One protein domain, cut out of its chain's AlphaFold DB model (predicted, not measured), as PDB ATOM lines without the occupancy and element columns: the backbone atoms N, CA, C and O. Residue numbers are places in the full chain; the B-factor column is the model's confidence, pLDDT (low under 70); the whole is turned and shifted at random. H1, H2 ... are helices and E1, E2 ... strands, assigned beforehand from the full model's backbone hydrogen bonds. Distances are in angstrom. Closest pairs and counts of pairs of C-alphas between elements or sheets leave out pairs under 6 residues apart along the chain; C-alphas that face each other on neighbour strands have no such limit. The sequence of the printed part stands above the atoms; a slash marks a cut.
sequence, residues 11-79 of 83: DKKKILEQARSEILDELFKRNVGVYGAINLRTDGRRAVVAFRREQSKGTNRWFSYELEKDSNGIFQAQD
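What this domain is: This is residues 11 to 79 of the 83 residues of an uncharacterized protein of Nitrospirales bacterium (UniProt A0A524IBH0). A single long helix, H1, sticks out as a free arm from a small twisted sheet of four strands, which has no named helix on either face. The strands E1, E2, E3 and E4 go back and forth side by side in chain order; E2 and E3 are the long pair in the middle, with the shorter E1 and E4 at the edges. The printed part has 69 residues, with one named helix followed by four named strands; the sheet's order is E1 - E2 - E3 - E4, all antiparallel, and the class is mixed, helices and strands. The whole is extended, with a radius of gyration of the C-alphas of 17.8 A, and spans 60 by 23 by 18 A, the arm making much of the length.

How they stand to each other: H1, residues 11 to 30, is not on the sheet, with 0 pairs of C-alphas within 10 A, and every O i to N i+4 pair inside it is within hydrogen-bond range. A short link of 8 residues joins it to E1, residues 39 to 42. E1 forms a hairpin with E2, residues 46 to 52, antiparallel at 175 degrees; N 41 and O 48 are 3.1 A apart, within hydrogen-bond range. E2 forms a hairpin with E3, residues 62 to 69, antiparallel at 161 degrees, with N 49 and O 65 at 2.9 A and N 67 and O 47 at 2.7 A. E3 forms a hairpin with E4, residues 75 to 78, antiparallel at 127 degrees, with N 76 and O 68 at 2.8 A. The four strands make a meander, each the antiparallel neighbour of the one before. The edge strands E1 and E4 are apart; from edge to edge the strands' lines turn by 69 degrees.

Where its parts are: H1 begins at C-alpha 11 at (2.465, 37.287, -22.953) and measures 29.0 A to C-alpha 30 at (-20.451, 29.013, -7.297). From first to last C-alpha, E1 measures 10.2 A, E2 20.6 A, E3 23.6 A and E4 9.2 A. E4 ends at C-alpha 78 at (-41.156, 22.999, -34.803).

The domain as a whole: The C-alphas of Asp 11 and Asn 72, the two farthest apart, are 61.0 A from each other. Residues 11 to 32, of which 11 to 30 belong to H1, stand free; the body without them spans 39 by 21 by 14 A. The printed part has no cut and no long link; the links E1 to E2 and E3 to E4 are tight. The mean pLDDT of the printed part is 76.5, and it is under 70 at residues 27 to 38, 54 to 60 and 79.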
ATOM      1  N   ASP A  11       2.410  38.192 -24.100       76.19
ATOM      2  CA  ASP A  11       2.465  37.287 -22.953       76.19
ATOM      3  C   ASP A  11       1.568  37.789 -21.822       76.19
ATOM      4  O   ASP A  11       0.783  37.023 -21.254       76.19
ATOM      5  N   LYS A  12       1.569  39.103 -21.566       77.19
ATOM      6  CA  LYS A  12       0.637  39.711 -20.602       77.19
ATOM      7  C   LYS A  12      -0.814  39.543 -21.032       77.19
ATOM      8  O   LYS A  12      -1.663  39.257 -20.190       77.19
ATOM      9  N   LYS A  13      -1.115  39.670 -22.329       77.00
ATOM     10  CA  LYS A  13      -2.469  39.424 -22.847       77.00
ATOM     11  C   LYS A  13      -2.913  37.986 -22.572       77.00
ATOM     12  O   LYS A  13      -4.014  37.785 -22.066       77.00
ATOM     13  N   LYS A  14      -2.058  37.001 -22.862       81.06
ATOM     14  CA  LYS A  14      -2.356  35.582 -22.634       81.06
ATOM     15  C   LYS A  14      -2.613  35.287 -21.156       81.06
ATOM     16  O   LYS A  14      -3.594  34.625 -20.831       81.06
ATOM     17  N   ILE A  15      -1.786  35.834 -20.264       84.62
ATOM     18  CA  ILE A  15      -1.952  35.693 -18.809       84.62
ATOM     19  C   ILE A  15      -3.283  36.305 -18.346       84.62
ATOM     20  O   ILE A  15      -4.011  35.688 -17.572       84.62
ATOM     21  N   LEU A  16      -3.640  37.491 -18.846       83.62
ATOM     22  CA  LEU A  16      -4.897  38.155 -18.492       83.62
ATOM     23  C   LEU A  16      -6.133  37.417 -19.029       83.62
ATOM     24  O   LEU A  16      -7.151  37.359 -18.341       83.62
ATOM     25  N   GLU A  17      -6.066  36.839 -20.230       81.06
ATOM     26  CA  GLU A  17      -7.152  36.013 -20.773       81.06
ATOM     27  C   GLU A  17      -7.331  34.711 -19.984       81.06
ATOM     28  O   GLU A  17      -8.469  34.339 -19.686       81.06
ATOM     29  N   GLN A  18      -6.229  34.071 -19.581       81.75
ATOM     30  CA  GLN A  18      -6.237  32.883 -18.726       81.75
ATOM     31  C   GLN A  18      -6.892  33.192 -17.369       81.75
ATOM     32  O   GLN A  18      -7.878  32.553 -17.002       81.75
ATOM     33  N   ALA A  19      -6.429  34.245 -16.687       82.81
ATOM     34  CA  ALA A  19      -6.973  34.676 -15.399       82.81
ATOM     35  C   ALA A  19      -8.458  35.058 -15.501       82.81
ATOM     36  O   ALA A  19      -9.266  34.719 -14.638       82.81
ATOM     37  N   ARG A  20      -8.859  35.723 -16.594       79.12
ATOM     38  CA  ARG A  20     -10.270  36.021 -16.862       79.12
ATOM     39  C   ARG A  20     -11.095  34.744 -17.019       79.12
ATOM     40  O   ARG A  20     -12.222  34.706 -16.533       79.12
ATOM     41  N   SER A  21     -10.575  33.735 -17.715       76.94
ATOM     42  CA  SER A  21     -11.269  32.457 -17.894       76.94
ATOM     43  C   SER A  21     -11.471  31.740 -16.563       76.94
ATOM     44  O   SER A  21     -12.573  31.283 -16.287       76.94
ATOM     45  N   GLU A  22     -10.444  31.702 -15.717       83.25
ATOM     46  CA  GLU A  22     -10.492  31.052 -14.402       83.25
ATOM     47  C   GLU A  22     -11.499  31.725 -13.461       83.25
ATOM     48  O   GLU A  22     -12.323  31.045 -12.850       83.25
ATOM     49  N   ILE A  23     -11.502  33.062 -13.413       82.44
ATOM     50  CA  ILE A  23     -12.475  33.838 -12.628       82.44
ATOM     51  C   ILE A  23     -13.902  33.575 -13.119       82.44
ATOM     52  O   ILE A  23     -14.818  33.404 -12.316       82.44
ATOM     53  N   LEU A  24     -14.114  33.542 -14.438       73.62
ATOM     54  CA  LEU A  24     -15.428  33.243 -15.002       73.62
ATOM     55  C   LEU A  24     -15.872  31.821 -14.652       73.62
ATOM     56  O   LEU A  24     -17.008  31.649 -14.220       73.62
ATOM     57  N   ASP A  25     -14.997  30.828 -14.789       73.50
ATOM     58  CA  ASP A  25     -15.291  29.433 -14.448       73.50
ATOM     59  C   ASP A  25     -15.642  29.266 -12.967       73.50
ATOM     60  O   ASP A  25     -16.581  28.546 -12.624       73.50
ATOM     61  N   GLU A  26     -14.927  29.951 -12.076       74.06
ATOM     62  CA  GLU A  26     -15.218  29.931 -10.647       74.06
ATOM     63  C   GLU A  26     -16.566  30.591 -10.323       74.06
ATOM     64  O   GLU A  26     -17.372  30.030  -9.573       74.06
ATOM     65  N   LEU A  27     -16.856  31.743 -10.935       67.31
ATOM     66  CA  LEU A  27     -18.156  32.403 -10.814       67.31
ATOM     67  C   LEU A  27     -19.287  31.520 -11.360       67.31
ATOM     68  O   LEU A  27     -20.360  31.476 -10.762       67.31
ATOM     69  N   PHE A  28     -19.070  30.789 -12.454       62.59
ATOM     70  CA  PHE A  28     -20.068  29.866 -13.005       62.59
ATOM     71  C   PHE A  28     -20.307  28.637 -12.116       62.59
ATOM     72  O   PHE A  28     -21.431  28.146 -12.090       62.59
ATOM     73  N   LYS A  29     -19.297  28.158 -11.376       64.31
ATOM     74  CA  LYS A  29     -19.420  27.018 -10.444       64.31
ATOM     75  C   LYS A  29     -20.149  27.362  -9.142       64.31
ATOM     76  O   LYS A  29     -20.811  26.497  -8.578       64.31
ATOM     77  N   ARG A  30     -19.953  28.582  -8.621       51.38
ATOM     78  CA  ARG A  30     -20.451  29.013  -7.297       51.38
ATOM     79  C   ARG A  30     -21.818  29.680  -7.336       51.38
ATOM     80  O   ARG A  30     -22.548  29.630  -6.350       51.38
ATOM     81  N   ASN A  31     -22.157  30.328  -8.445       47.03
ATOM     82  CA  ASN A  31     -23.547  30.685  -8.678       47.03
ATOM     83  C   ASN A  31     -24.320  29.387  -8.896       47.03
ATOM     84  O   ASN A  31     -23.752  28.445  -9.444       47.03
ATOM     85  N   VAL A  32     -25.594  29.330  -8.478       43.66
ATOM     86  CA  VAL A  32     -26.521  28.306  -8.978       43.66
ATOM     87  C   VAL A  32     -26.292  28.282 -10.478       43.66
ATOM     88  O   VAL A  32     -26.599  29.266 -11.154       43.66
ATOM     89  N   GLY A  33     -25.647  27.227 -10.982       47.31
ATOM     90  CA  GLY A  33     -25.593  26.977 -12.404       47.31
ATOM     91  C   GLY A  33     -27.051  26.875 -12.769       47.31
ATOM     92  O   GLY A  33     -27.694  25.889 -12.425       47.31
ATOM     93  N   VAL A  34     -27.627  27.965 -13.280       43.94
ATOM     94  CA  VAL A  34     -29.018  27.962 -13.700       43.94
ATOM     95  C   VAL A  34     -29.054  26.812 -14.684       43.94
ATOM     96  O   VAL A  34     -28.340  26.878 -15.686       43.94
ATOM     97  N   TYR A  35     -29.760  25.737 -14.332       48.84
ATOM     98  CA  TYR A  35     -30.014  24.595 -15.199       48.84
ATOM     99  C   TYR A  35     -30.716  25.146 -16.445       48.84
ATOM    100  O   TYR A  35     -31.934  25.222 -16.481       48.84
ATOM    101  N   GLY A  36     -29.935  25.672 -17.394       50.81
ATOM    102  CA  GLY A  36     -30.371  26.563 -18.465       50.81
ATOM    103  C   GLY A  36     -31.110  27.815 -17.972       50.81
ATOM    104  O   GLY A  36     -32.235  27.744 -17.494       50.81
ATOM    105  N   ALA A  37     -30.568  29.018 -18.174       53.84
ATOM    106  CA  ALA A  37     -31.449  30.184 -18.257       53.84
ATOM    107  C   ALA A  37     -32.354  29.987 -19.485       53.84
ATOM    108  O   ALA A  37     -31.920  30.241 -20.610       53.84
ATOM    109  N   ILE A  38     -33.559  29.453 -19.272       67.44
ATOM    110  CA  ILE A  38     -34.553  29.247 -20.320       67.44
ATOM    111  C   ILE A  38     -35.269  30.577 -20.529       67.44
ATOM    112  O   ILE A  38     -36.052  31.019 -19.691       67.44
ATOM    113  N   ASN A  39     -34.996  31.228 -21.653       70.00
ATOM    114  CA  ASN A  39     -35.799  32.353 -22.104       70.00
ATOM    115  C   ASN A  39     -36.972  31.800 -22.911       70.00
ATOM    116  O   ASN A  39     -36.760  31.250 -23.990       70.00
ATOM    117  N   LEU A  40     -38.186  31.953 -22.380       79.12
ATOM    118  CA  LEU A  40     -39.435  31.689 -23.088       79.12
ATOM    119  C   LEU A  40     -40.070  33.022 -23.486       79.12
ATOM    120  O   LEU A  40     -40.300  33.886 -22.640       79.12
ATOM    121  N   ARG A  41     -40.385  33.184 -24.770       83.69
ATOM    122  CA  ARG A  41     -41.216  34.289 -25.269       83.69
ATOM    123  C   ARG A  41     -42.364  33.718 -26.076       83.69
ATOM    124  O   ARG A  41     -42.140  32.797 -26.847       83.69
ATOM    125  N   THR A  42     -43.569  34.259 -25.912       88.81
ATOM    126  CA  THR A  42     -44.754  33.817 -26.656       88.81
ATOM    127  C   THR A  42     -45.672  34.988 -26.984       88.81
ATOM    128  O   THR A  42     -45.783  35.927 -26.199       88.81
ATOM    129  N   ASP A  43     -46.336  34.912 -28.137       91.12
ATOM    130  CA  ASP A  43     -47.422  35.807 -28.558       91.12
ATOM    131  C   ASP A  43     -48.816  35.158 -28.399       91.12
ATOM    132  O   ASP A  43     -49.827  35.696 -28.845       91.12
ATOM    133  N   GLY A  44     -48.878  33.974 -27.777       87.75
ATOM    134  CA  GLY A  44     -50.095  33.186 -27.601       87.75
ATOM    135  C   GLY A  44     -50.383  32.174 -28.715       87.75
ATOM    136  O   GLY A  44     -51.201  31.279 -28.475       87.75
ATOM    137  N   ARG A  45     -49.707  32.253 -29.872       89.81
ATOM    138  CA  ARG A  45     -49.771  31.272 -30.979       89.81
ATOM    139  C   ARG A  45     -48.443  30.556 -31.201       89.81
ATOM    140  O   ARG A  45     -48.435  29.354 -31.451       89.81
ATOM    141  N   ARG A  46     -47.338  31.282 -31.069       90.88
ATOM    142  CA  ARG A  46     -45.967  30.794 -31.191       90.88
ATOM    143  C   ARG A  46     -45.213  31.025 -29.900       90.88
ATOM    144  O   ARG A  46     -45.544  31.924 -29.120       90.88
ATOM    145  N   ALA A  47     -44.205  30.207 -29.657       88.88
ATOM    146  CA  ALA A  47     -43.265  30.442 -28.583       88.88
ATOM    147  C   ALA A  47     -41.841  30.121 -29.025       88.88
ATOM    148  O   ALA A  47     -41.623  29.257 -29.861       88.88
ATOM    149  N   VAL A  48     -40.870  30.821 -28.455       88.56
ATOM    150  CA  VAL A  48     -39.449  30.551 -28.666       88.56
ATOM    151  C   VAL A  48     -38.841  30.215 -27.323       88.56
ATOM    152  O   VAL A  48     -39.018  30.960 -26.356       88.56
ATOM    153  N   VAL A  49     -38.122  29.100 -27.281       85.19
ATOM    154  CA  VAL A  49     -37.381  28.630 -26.117       85.19
ATOM    155  C   VAL A  49     -35.901  28.729 -26.441       85.19
ATOM    156  O   VAL A  49     -35.461  28.179 -27.445       85.19
ATOM    157  N   ALA A  50     -35.119  29.399 -25.596       83.88
ATOM    158  CA  ALA A  50     -33.669  29.471 -25.748       83.88
ATOM    159  C   ALA A  50     -32.954  29.167 -24.432       83.88
ATOM    160  O   ALA A  50     -33.316  29.717 -23.394       83.88
ATOM    161  N   PHE A  51     -31.915  28.336 -24.475       78.25
ATOM    162  CA  PHE A  51     -31.102  27.985 -23.315       78.25
ATOM    163  C   PHE A  51     -29.623  27.857 -23.669       78.25
ATOM    164  O   PHE A  51     -29.232  27.620 -24.813       78.25
ATOM    165  N   ARG A  52     -28.769  28.037 -22.665       76.00
ATOM    166  CA  ARG A  52     -27.321  27.935 -22.828       76.00
ATOM    167  C   ARG A  52     -26.880  26.472 -22.747       76.00
ATOM    168  O   ARG A  52     -27.245  25.783 -21.803       76.00
ATOM    169  N   ARG A  53     -26.061  26.019 -23.699       74.75
ATOM    170  CA  ARG A  53     -25.453  24.678 -23.706       74.75
ATOM    171  C   ARG A  53     -24.330  24.592 -22.664       74.75
ATOM    172  O   ARG A  53     -23.442  25.451 -22.646       74.75
ATOM    173  N   GLU A  54     -24.353  23.540 -21.845       66.25
ATOM    174  CA  GLU A  54     -23.358  23.287 -20.788       66.25
ATOM    175  C   GLU A  54     -21.952  23.077 -21.361       66.25
ATOM    176  O   GLU A  54     -21.001  23.739 -20.955       66.25
ATOM    177  N   GLN A  55     -21.835  22.223 -22.379       65.19
ATOM    178  CA  GLN A  55     -20.589  21.983 -23.102       65.19
ATOM    179  C   GLN A  55     -20.599  22.746 -24.426       65.19
ATOM    180  O   GLN A  55     -20.782  22.178 -25.500       65.19
ATOM    181  N   SER A  56     -20.434  24.066 -24.359       61.25
ATOM    182  CA  SER A  56     -20.295  24.890 -25.562       61.25
ATOM    183  C   SER A  56     -18.832  25.192 -25.869       61.25
ATOM    184  O   SER A  56     -18.136  25.830 -25.081       61.25
ATOM    185  N   LYS A  57     -18.361  24.765 -27.049       58.28
ATOM    186  CA  LYS A  57     -17.089  25.228 -27.621       58.28
ATOM    187  C   LYS A  57     -17.366  26.419 -28.542       58.28
ATOM    188  O   LYS A  57     -18.128  26.305 -29.496       58.28
ATOM    189  N   GLY A  58     -16.738  27.561 -28.264       64.56
ATOM    190  CA  GLY A  58     -16.801  28.742 -29.132       64.56
ATOM    191  C   GLY A  58     -18.160  29.454 -29.148       64.56
ATOM    192  O   GLY A  58     -18.753  29.710 -28.100       64.56
ATOM    193  N   THR A  59     -18.621  29.836 -30.341       66.19
ATOM    194  CA  THR A  59     -19.807  30.683 -30.565       66.19
ATOM    195  C   THR A  59     -21.139  29.951 -30.391       66.19
ATOM    196  O   THR A  59     -22.148  30.606 -30.135       66.19
ATOM    197  N   ASN A  60     -21.160  28.614 -30.449       68.69
ATOM    198  CA  ASN A  60     -22.388  27.819 -30.333       68.69
ATOM    199  C   ASN A  60     -22.750  27.540 -28.859       68.69
ATOM    200  O   ASN A  60     -22.761  26.412 -28.358       68.69
ATOM    201  N   ARG A  61     -22.950  28.636 -28.128       74.69
ATOM    202  CA  ARG A  61     -23.223  28.648 -26.689       74.69
ATOM    203  C   ARG A  61     -24.707  28.584 -26.361       74.69
ATOM    204  O   ARG A  61     -25.053  28.151 -25.266       74.69
ATOM    205  N   TRP A  62     -25.563  28.978 -27.289       77.12
ATOM    206  CA  TRP A  62     -27.003  29.055 -27.099       77.12
ATOM    207  C   TRP A  62     -27.699  28.121 -28.072       77.12
ATOM    208  O   TRP A  62     -27.357  28.092 -29.245       77.12
ATOM    209  N   PHE A  63     -28.663  27.370 -27.564       79.25
ATOM    210  CA  PHE A  63     -29.596  26.590 -28.353       79.25
ATOM    211  C   PHE A  63     -30.966  27.237 -28.250       79.25
ATOM    212  O   PHE A  63     -31.370  27.647 -27.159       79.25
ATOM    213  N   SER A  64     -31.686  27.296 -29.360       84.88
ATOM    214  CA  SER A  64     -33.069  27.746 -29.375       84.88
ATOM    215  C   SER A  64     -33.909  26.907 -30.318       84.88
ATOM    216  O   SER A  64     -33.399  26.418 -31.322       84.88
ATOM    217  N   TYR A  65     -35.191  26.778 -29.998       85.62
ATOM    218  CA  TYR A  65     -36.187  26.149 -30.853       85.62
ATOM    219  C   TYR A  65     -37.529  26.869 -30.725       85.62
ATOM    220  O   TYR A  65     -37.794  27.560 -29.732       85.62
ATOM    221  N   GLU A  66     -38.359  26.714 -31.750       90.56
ATOM    222  CA  GLU A  66     -39.678  27.327 -31.828       90.56
ATOM    223  C   GLU A  66     -40.773  26.302 -31.525       90.56
ATOM    224  O   GLU A  66     -40.622  25.098 -31.730       90.56
ATOM    225  N   LEU A  67     -41.886  26.797 -31.008       91.50
ATOM    226  CA  LEU A  67     -43.099  26.056 -30.728       91.50
ATOM    227  C   LEU A  67     -44.263  26.747 -31.441       91.50
ATOM    228  O   LEU A  67     -44.361  27.975 -31.412       91.50
ATOM    229  N   GLU A  68     -45.200  25.981 -31.984       94.06
ATOM    230  CA  GLU A  68     -46.456  26.504 -32.533       94.06
ATOM    231  C   GLU A  68     -47.643  25.743 -31.951       94.06
ATOM    232  O   GLU A  68     -47.559  24.538 -31.713       94.06
ATOM    233  N   LYS A  69     -48.744  26.445 -31.677       94.06
ATOM    234  CA  LYS A  69     -49.969  25.797 -31.210       94.06
ATOM    235  C   LYS A  69     -50.644  25.009 -32.324       94.06
ATOM    236  O   LYS A  69     -50.913  25.550 -33.393       94.06
ATOM    237  N   ASP A  70     -50.990  23.767 -32.021       93.06
ATOM    238  CA  ASP A  70     -51.853  22.942 -32.856       93.06
ATOM    239  C   ASP A  70     -53.339  23.340 -32.741       93.06
ATOM    240  O   ASP A  70     -53.722  24.266 -32.016       93.06
ATOM    241  N   SER A  71     -54.202  22.616 -33.460       93.25
ATOM    242  CA  SER A  71     -55.656  22.831 -33.454       93.25
ATOM    243  C   SER A  71     -56.311  22.628 -32.085       93.25
ATOM    244  O   SER A  71     -57.412  23.125 -31.864       93.25
ATOM    245  N   ASN A  72     -55.648  21.922 -31.166       93.62
ATOM    246  CA  ASN A  72     -56.112  21.695 -29.799       93.62
ATOM    247  C   ASN A  72     -55.560  22.752 -28.825       93.62
ATOM    248  O   ASN A  72     -55.838  22.702 -27.627       93.62
ATOM    249  N   GLY A  73     -54.782  23.718 -29.325       89.88
ATOM    250  CA  GLY A  73     -54.169  24.779 -28.536       89.88
ATOM    251  C   GLY A  73     -52.904  24.353 -27.789       89.88
ATOM    252  O   GLY A  73     -52.447  25.103 -26.920       89.88
ATOM    253  N   ILE A  74     -52.333  23.188 -28.113       92.38
ATOM    254  CA  ILE A  74     -51.127  22.648 -27.478       92.38
ATOM    255  C   ILE A  74     -49.904  23.066 -28.292       92.38
ATOM    256  O   ILE A  74     -49.884  22.939 -29.512       92.38
ATOM    257  N   PHE A  75     -48.875  23.581 -27.618       91.12
ATOM    258  CA  PHE A  75     -47.617  23.943 -28.265       91.12
ATOM    259  C   PHE A  75     -46.828  22.695 -28.674       91.12
ATOM    260  O   PHE A  75     -46.487  21.873 -27.826       91.12
ATOM    261  N   GLN A  76     -46.493  22.605 -29.958       92.56
ATOM    262  CA  GLN A  76     -45.671  21.554 -30.552       92.56
ATOM    263  C   GLN A  76     -44.346  22.141 -31.026       92.56
ATOM    264  O   GLN A  76     -44.327  23.237 -31.587       92.56
ATOM    265  N   ALA A  77     -43.242  21.425 -30.800       88.88
ATOM    266  CA  ALA A  77     -41.933  21.866 -31.264       88.88
ATOM    267  C   ALA A  77     -41.846  21.793 -32.785       88.88
ATOM    268  O   ALA A  77     -42.122  20.755 -33.383       88.88
ATOM    269  N   GLN A  78     -41.450  22.910 -33.385       80.56
ATOM    270  CA  GLN A  78     -41.156  22.999 -34.803       80.56
ATOM    271  C   GLN A  78     -39.694  22.614 -35.011       80.56
ATOM    272  O   GLN A  78     -38.831  23.091 -34.277       80.56
ATOM    273  N   ASP A  79     -39.476  21.701 -35.959       64.38
ATOM    274  CA  ASP A  79     -38.201  21.170 -36.457       64.38
ATOM    275  C   ASP A  79     -36.970  21.456 -35.570       64.38
ATOM    276  O   ASP A  79     -36.361  22.527 -35.596       64.38
TER     277      ASP A  79